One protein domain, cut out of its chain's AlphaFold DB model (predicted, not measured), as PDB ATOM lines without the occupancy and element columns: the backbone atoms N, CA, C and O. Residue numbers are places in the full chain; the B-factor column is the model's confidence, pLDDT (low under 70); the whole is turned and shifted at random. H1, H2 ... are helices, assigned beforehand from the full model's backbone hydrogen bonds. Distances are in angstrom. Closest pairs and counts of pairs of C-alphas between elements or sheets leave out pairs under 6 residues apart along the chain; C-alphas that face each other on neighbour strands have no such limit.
ATOM      1  N   ASN A 211      97.928  39.778  24.114       84.75
ATOM      2  CA  ASN A 211      99.115  38.961  23.878       84.75
ATOM      3  C   ASN A 211      98.840  37.471  24.106       84.75
ATOM      4  O   ASN A 211      99.221  36.640  23.274       84.75
ATOM      5  N   PHE A 212      98.126  37.128  25.182       85.69
ATOM      6  CA  PHE A 212      97.669  35.764  25.432       85.69
ATOM      7  C   PHE A 212      96.775  35.261  24.295       85.69
ATOM      8  O   PHE A 212      97.023  34.182  23.757       85.69
ATOM      9  N   ASN A 213      95.785  36.053  23.873       88.00
ATOM     10  CA  ASN A 213      94.863  35.694  22.796       88.00
ATOM     11  C   ASN A 213      95.623  35.411  21.487       88.00
ATOM     12  O   ASN A 213      95.420  34.361  20.871       88.00
ATOM     13  N   LYS A 214      96.557  36.292  21.094       88.12
ATOM     14  CA  LYS A 214      97.434  36.110  19.919       88.12
ATOM     15  C   LYS A 214      98.287  34.844  20.033       88.12
ATOM     16  O   LYS A 214      98.428  34.100  19.061       88.12
ATOM     17  N   GLY A 215      98.861  34.583  21.208       84.69
ATOM     18  CA  GLY A 215      99.650  33.379  21.475       84.69
ATOM     19  C   GLY A 215      98.818  32.101  21.361       84.69
ATOM     20  O   GLY A 215      99.204  31.172  20.651       84.69
ATOM     21  N   TYR A 216      97.644  32.078  21.996       84.69
ATOM     22  CA  TYR A 216      96.710  30.956  21.941       84.69
ATOM     23  C   TYR A 216      96.223  30.692  20.513       84.69
ATOM     24  O   TYR A 216      96.203  29.543  20.067       84.69
ATOM     25  N   ASN A 217      95.892  31.743  19.755       92.50
ATOM     26  CA  ASN A 217      95.466  31.618  18.364       92.50
ATOM     27  C   ASN A 217      96.526  30.936  17.481       92.50
ATOM     28  O   ASN A 217      96.171  30.070  16.680       92.50
ATOM     29  N   LYS A 218      97.814  31.225  17.700       91.44
ATOM     30  CA  LYS A 218      98.939  30.630  16.956       91.44
ATOM     31  C   LYS A 218      99.247  29.173  17.317       91.44
ATOM     32  O   LYS A 218     100.067  28.551  16.641       91.44
ATOM     33  N   LEU A 219      98.630  28.611  18.360       88.19
ATOM     34  CA  LEU A 219      98.843  27.205  18.704       88.19
ATOM     35  C   LEU A 219      98.369  26.279  17.568       88.19
ATOM     36  O   LEU A 219      97.294  26.512  17.005       88.19
ATOM     37  N   PRO A 220      99.102  25.187  17.278       91.25
ATOM     38  CA  PRO A 220      98.646  24.172  16.334       91.25
ATOM     39  C   PRO A 220      97.292  23.583  16.740       91.25
ATOM     40  O   PRO A 220      97.008  23.415  17.933       91.25
ATOM     41  N   SER A 221      96.475  23.209  15.756       90.44
ATOM     42  CA  SER A 221      95.155  22.608  15.985       90.44
ATOM     43  C   SER A 221      95.233  21.384  16.901       90.44
ATOM     44  O   SER A 221      94.405  21.223  17.794       90.44
ATOM     45  N   GLU A 222      96.276  20.560  16.767       91.62
ATOM     46  CA  GLU A 222      96.496  19.378  17.605       91.62
ATOM     47  C   GLU A 222      96.755  19.752  19.069       91.62
ATOM     48  O   GLU A 222      96.349  19.032  19.982       91.62
ATOM     49  N   ALA A 223      97.427  20.880  19.322       87.62
ATOM     50  CA  ALA A 223      97.650  21.379  20.674       87.62
ATOM     51  C   ALA A 223      96.337  21.841  21.315       87.62
ATOM     52  O   ALA A 223      96.049  21.447  22.444       87.62
ATOM     53  N   LYS A 224      95.504  22.581  20.574       86.44
ATOM     54  CA  LYS A 224      94.178  23.018  21.043       86.44
ATOM     55  C   LYS A 224      93.255  21.829  21.330       86.44
ATOM     56  O   LYS A 224      92.633  21.777  22.387       86.44
ATOM     57  N   VAL A 225      93.246  20.819  20.454       89.12
ATOM     58  CA  VAL A 225      92.496  19.568  20.669       89.12
ATOM     59  C   VAL A 225      92.977  18.830  21.921       89.12
ATOM     60  O   VAL A 225      92.159  18.310  22.676       89.12
ATOM     61  N   ARG A 226      94.291  18.789  22.185       87.69
ATOM     62  CA  ARG A 226      94.826  18.177  23.414       87.69
ATOM     63  C   ARG A 226      94.374  18.908  24.677       87.69
ATOM     64  O   ARG A 226      94.037  18.232  25.646       87.69
ATOM     65  N   LEU A 227      94.340  20.241  24.662       85.50
ATOM     66  CA  LEU A 227      93.847  21.042  25.789       85.50
ATOM     67  C   LEU A 227      92.372  20.741  26.075       85.50
ATOM     68  O   LEU A 227      92.017  20.429  27.211       85.50
ATOM     69  N   GLU A 228      91.536  20.725  25.036       85.44
ATOM     70  CA  GLU A 228      90.109  20.419  25.175       85.44
ATOM     71  C   GLU A 228      89.860  18.972  25.622       85.44
ATOM     72  O   GLU A 228      89.010  18.699  26.473       85.44
ATOM     73  N   LYS A 229      90.654  18.024  25.110       87.50
ATOM     74  CA  LYS A 229      90.608  16.632  25.560       87.50
ATOM     75  C   LYS A 229      90.979  16.518  27.038       87.50
ATOM     76  O   LYS A 229      90.308  15.790  27.761       87.50
ATOM     77  N   GLY A 230      92.013  17.233  27.486       84.81
ATOM     78  CA  GLY A 230      92.407  17.292  28.896       84.81
ATOM     79  C   GLY A 230      91.287  17.838  29.781       84.81
ATOM     80  O   GLY A 230      90.943  17.216  30.781       84.81
ATOM     81  N   ARG A 231      90.642  18.936  29.365       85.12
ATOM     82  CA  ARG A 231      89.458  19.497  30.039       85.12
ATOM     83  C   ARG A 231      88.316  18.480  30.139       85.12
ATOM     84  O   ARG A 231      87.705  18.328  31.191       85.12
ATOM     85  N   SER A 232      88.057  17.752  29.057       86.88
ATOM     86  CA  SER A 232      86.978  16.761  28.974       86.88
ATOM     87  C   SER A 232      87.196  15.518  29.847       86.88
ATOM     88  O   SER A 232      86.243  14.780  30.087       86.88
ATOM     89  N   MET A 233      88.421  15.270  30.331       88.44
ATOM     90  CA  MET A 233      88.707  14.167  31.260       88.44
ATOM     91  C   MET A 233      88.204  14.439  32.683       88.44
ATOM     92  O   MET A 233      88.056  13.496  33.460       88.44
ATOM     93  N   PHE A 234      87.933  15.698  33.039       83.62
ATOM     94  CA  PHE A 234      87.368  16.033  34.341       83.62
ATOM     95  C   PHE A 234      85.860  15.711  34.393       83.62
ATOM     96  O   PHE A 234      85.151  15.883  33.392       83.62
ATOM     97  N   PRO A 235      85.329  15.273  35.554       87.00
ATOM     98  CA  PRO A 235      83.887  15.153  35.772       87.00
ATOM     99  C   PRO A 235      83.151  16.434  35.370       87.00
ATOM    100  O   PRO A 235      83.660  17.525  35.601       87.00
ATOM    101  N   GLU A 236      81.951  16.319  34.791       85.38
ATOM    102  CA  GLU A 236      81.179  17.475  34.294       85.38
ATOM    103  C   GLU A 236      80.961  18.546  35.370       85.38
ATOM    104  O   GLU A 236      81.171  19.724  35.113       85.38
ATOM    105  N   ALA A 237      80.686  18.132  36.611       86.94
ATOM    106  CA  ALA A 237      80.538  19.032  37.756       86.94
ATOM    107  C   ALA A 237      81.803  19.850  38.101       86.94
ATOM    108  O   ALA A 237      81.714  20.817  38.851       86.94
ATOM    109  N   LEU A 238      82.974  19.457  37.589       83.75
ATOM    110  CA  LEU A 238      84.255  20.148  37.775       83.75
ATOM    111  C   LEU A 238      84.721  20.875  36.504       83.75
ATOM    112  O   LEU A 238      85.761  21.534  36.522       83.75
ATOM    113  N   ARG A 239      83.987  20.756  35.389       85.56
ATOM    114  CA  ARG A 239      84.316  21.448  34.141       85.56
ATOM    115  C   ARG A 239      83.782  22.872  34.177       85.56
ATOM    116  O   ARG A 239      82.597  23.106  34.386       85.56
ATOM    117  N   ASN A 240      84.656  23.830  33.886       83.06
ATOM    118  CA  ASN A 240      84.245  25.209  33.675       83.06
ATOM    119  C   ASN A 240      83.881  25.420  32.193       83.06
ATOM    120  O   ASN A 240      84.735  25.754  31.371       83.06
ATOM    121  N   GLU A 241      82.616  25.169  31.841       86.62
ATOM    122  CA  GLU A 241      82.106  25.366  30.472       86.62
ATOM    123  C   GLU A 241      82.131  26.842  30.044       86.62
ATOM    124  O   GLU A 241      82.335  27.141  28.868       86.62
ATOM    125  N   GLN A 242      81.989  27.774  30.991       84.69
ATOM    126  CA  GLN A 242      82.094  29.205  30.710       84.69
ATOM    127  C   GLN A 242      83.519  29.578  30.283       84.69
ATOM    128  O   GLN A 242      83.703  30.212  29.247       84.69
ATOM    129  N   ALA A 243      84.534  29.089  30.999       82.62
ATOM    130  CA  ALA A 243      85.931  29.292  30.622       82.62
ATOM    131  C   ALA A 243      86.259  28.680  29.248       82.62
ATOM    132  O   ALA A 243      87.047  29.247  28.493       82.62
ATOM    133  N   ALA A 244      85.641  27.549  28.887       85.94
ATOM    134  CA  ALA A 244      85.809  26.950  27.561       85.94
ATOM    135  C   ALA A 244      85.215  27.834  26.447       85.94
ATOM    136  O   ALA A 244      85.859  28.041  25.414       85.94
ATOM    137  N   LYS A 245      84.021  28.404  26.667       88.44
ATOM    138  CA  LYS A 245      83.404  29.372  25.744       88.44
ATOM    139  C   LYS A 245      84.248  30.635  25.599       88.44
ATOM    140  O   LYS A 245      84.526  31.060  24.481       88.44
ATOM    141  N   GLU A 246      84.713  31.198  26.710       86.56
ATOM    142  CA  GLU A 246      85.592  32.369  26.699       86.56
ATOM    143  C   GLU A 246      86.898  32.085  25.964       86.56
ATOM    144  O   GLU A 246      87.337  32.901  25.164       86.56
ATOM    145  N   LEU A 247      87.497  30.907  26.149       87.06
ATOM    146  CA  LEU A 247      88.706  30.522  25.425       87.06
ATOM    147  C   LEU A 247      88.471  30.422  23.905       87.06
ATOM    148  O   LEU A 247      89.345  30.793  23.118       87.06
ATOM    149  N   ALA A 248      87.290  29.967  23.476       91.06
ATOM    150  CA  ALA A 248      86.904  29.965  22.065       91.06
ATOM    151  C   ALA A 248      86.746  31.393  21.510       91.06
ATOM    152  O   ALA A 248      87.233  31.679  20.416       91.06
ATOM    153  N   ILE A 249      86.141  32.301  22.278       93.06
ATOM    154  CA  ILE A 249      86.028  33.728  21.936       93.06
ATOM    155  C   ILE A 249      87.419  34.382  21.857       93.06
ATOM    156  O   ILE A 249      87.753  35.029  20.866       93.06
ATOM    157  N   ARG A 250      88.284  34.135  22.844       89.50
ATOM    158  CA  ARG A 250      89.683  34.601  22.891       89.50
ATOM    159  C   ARG A 250      90.496  34.142  21.683       89.50
ATOM    160  O   ARG A 250      91.297  34.902  21.144       89.50
ATOM    161  N   ASN A 251      90.261  32.917  21.210       91.69
ATOM    162  CA  ASN A 251      90.876  32.414  19.984       91.69
ATOM    163  C   ASN A 251      90.465  33.213  18.741       91.69
ATOM    164  O   ASN A 251      91.301  33.389  17.856       91.69
ATOM    165  N   ILE A 252      89.212  33.678  18.666       94.69
ATOM    166  CA  ILE A 252      88.740  34.550  17.580       94.69
ATOM    167  C   ILE A 252      89.501  35.878  17.639       94.69
ATOM    168  O   ILE A 252      90.126  36.253  16.650       94.69
ATOM    169  N   PHE A 253      89.541  36.528  18.807       93.62
ATOM    170  CA  PHE A 253      90.261  37.796  18.984       93.62
ATOM    171  C   PHE A 253      91.753  37.698  18.674       93.62
ATOM    172  O   PHE A 253      92.311  38.600  18.062       93.62
ATOM    173  N   GLY A 254      92.404  36.587  19.021       89.88
ATOM    174  CA  GLY A 254      93.816  36.389  18.696       89.88
ATOM    175  C   GLY A 254      94.127  36.324  17.197       89.88
ATOM    176  O   GLY A 254      95.292  36.457  16.825       89.88
ATOM    177  N   GLY A 255      93.112  36.102  16.354       91.94
ATOM    178  CA  GLY A 255      93.216  36.133  14.895       91.94
ATOM    179  C   GLY A 255      92.774  37.455  14.261       91.94
ATOM    180  O   GLY A 255      92.939  37.615  13.055       91.94
ATOM    181  N   ILE A 256      92.215  38.385  15.041       94.12
ATOM    182  CA  ILE A 256      91.836  39.714  14.559       94.12
ATOM    183  C   ILE A 256      93.086  40.593  14.492       94.12
ATOM    184  O   ILE A 256      93.871  40.682  15.436       94.12
TER     185      ILE A 256
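AT A GLANCE: This is residues 211 to 256 of the 331 residues of an uncharacterized protein of Ruminiclostridium herbifermentans (UniProt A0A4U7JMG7). This is a loose, open frame of three helices: H2 and H3 make its two long sides and run in nearly opposite directions with a gap between them, while the short H1 closes one end by packing crosswise on the last part of H3. Opposite H1, a bare loop turns back from H2 to H3, and its residues 233 to 238 stick out there together with residue 232 of H2. The printed part has 46 residues with three named helices, in the order H1, H2, H3, and no named strand; its class is all helix. It is only just compact, close to loose, with a radius of gyration of the C-alphas of 11.2 A, and its elongated outline spans 33 by 20 by 12 A.

HOW THE PARTS SIT: Begin at Asn 211, where H1, residues 211 to 217, sets out, and look ahead to H3, residues 241 to 253. These two helices touch, with 10 pairs of C-alphas within 8 A. Their closest C-alphas are those of Asn 217 and Asn 251, 4.9 A apart. Their lines are about perpendicular, at 84 degrees, and H3 touches H1 with residues 250 to 253 alone. Between them along the chain comes H2, residues 221 to 232, which touches no helix. H1 and H2 are only just apart, their closest C-alphas being 8.4 A from each other. H2 and H3 are only just apart too, at 8.2 A. In H1, H2 and H3 you will find each backbone O of residue i within hydrogen-bond range of the N of residue i+4 inside the same helix.

IN THESE COORDINATES: Find C-alpha 211 at (99.115, 38.961, 23.878); from there H1 runs for 7 residues to C-alpha 217 at (95.466, 31.618, 18.364). A tight link of 3 residues leads to C-alpha 221 at (95.155, 22.608, 15.985), where H2 begins. H2 has 12 residues and measures 16.4 A from its first to its last C-alpha. A short link of 8 residues follows. H3, the longest helix, then runs for 13 residues and 18.8 A from Glu 241 to C-alpha 253 at (90.261, 37.796, 18.984).

THE WHOLE: The two C-alphas farthest apart are those of Pro 235 and Ile 256, at 33.4 A, while the first and last printed C-alphas, of Asn 211 and Ile 256, are 11.8 A apart. Residues 232 to 238, of which 232 belongs to H2, stand free. The printed part has no cut and no long link between its helices. The mean pLDDT of the printed part is 87.9, and no printed residue is under 70.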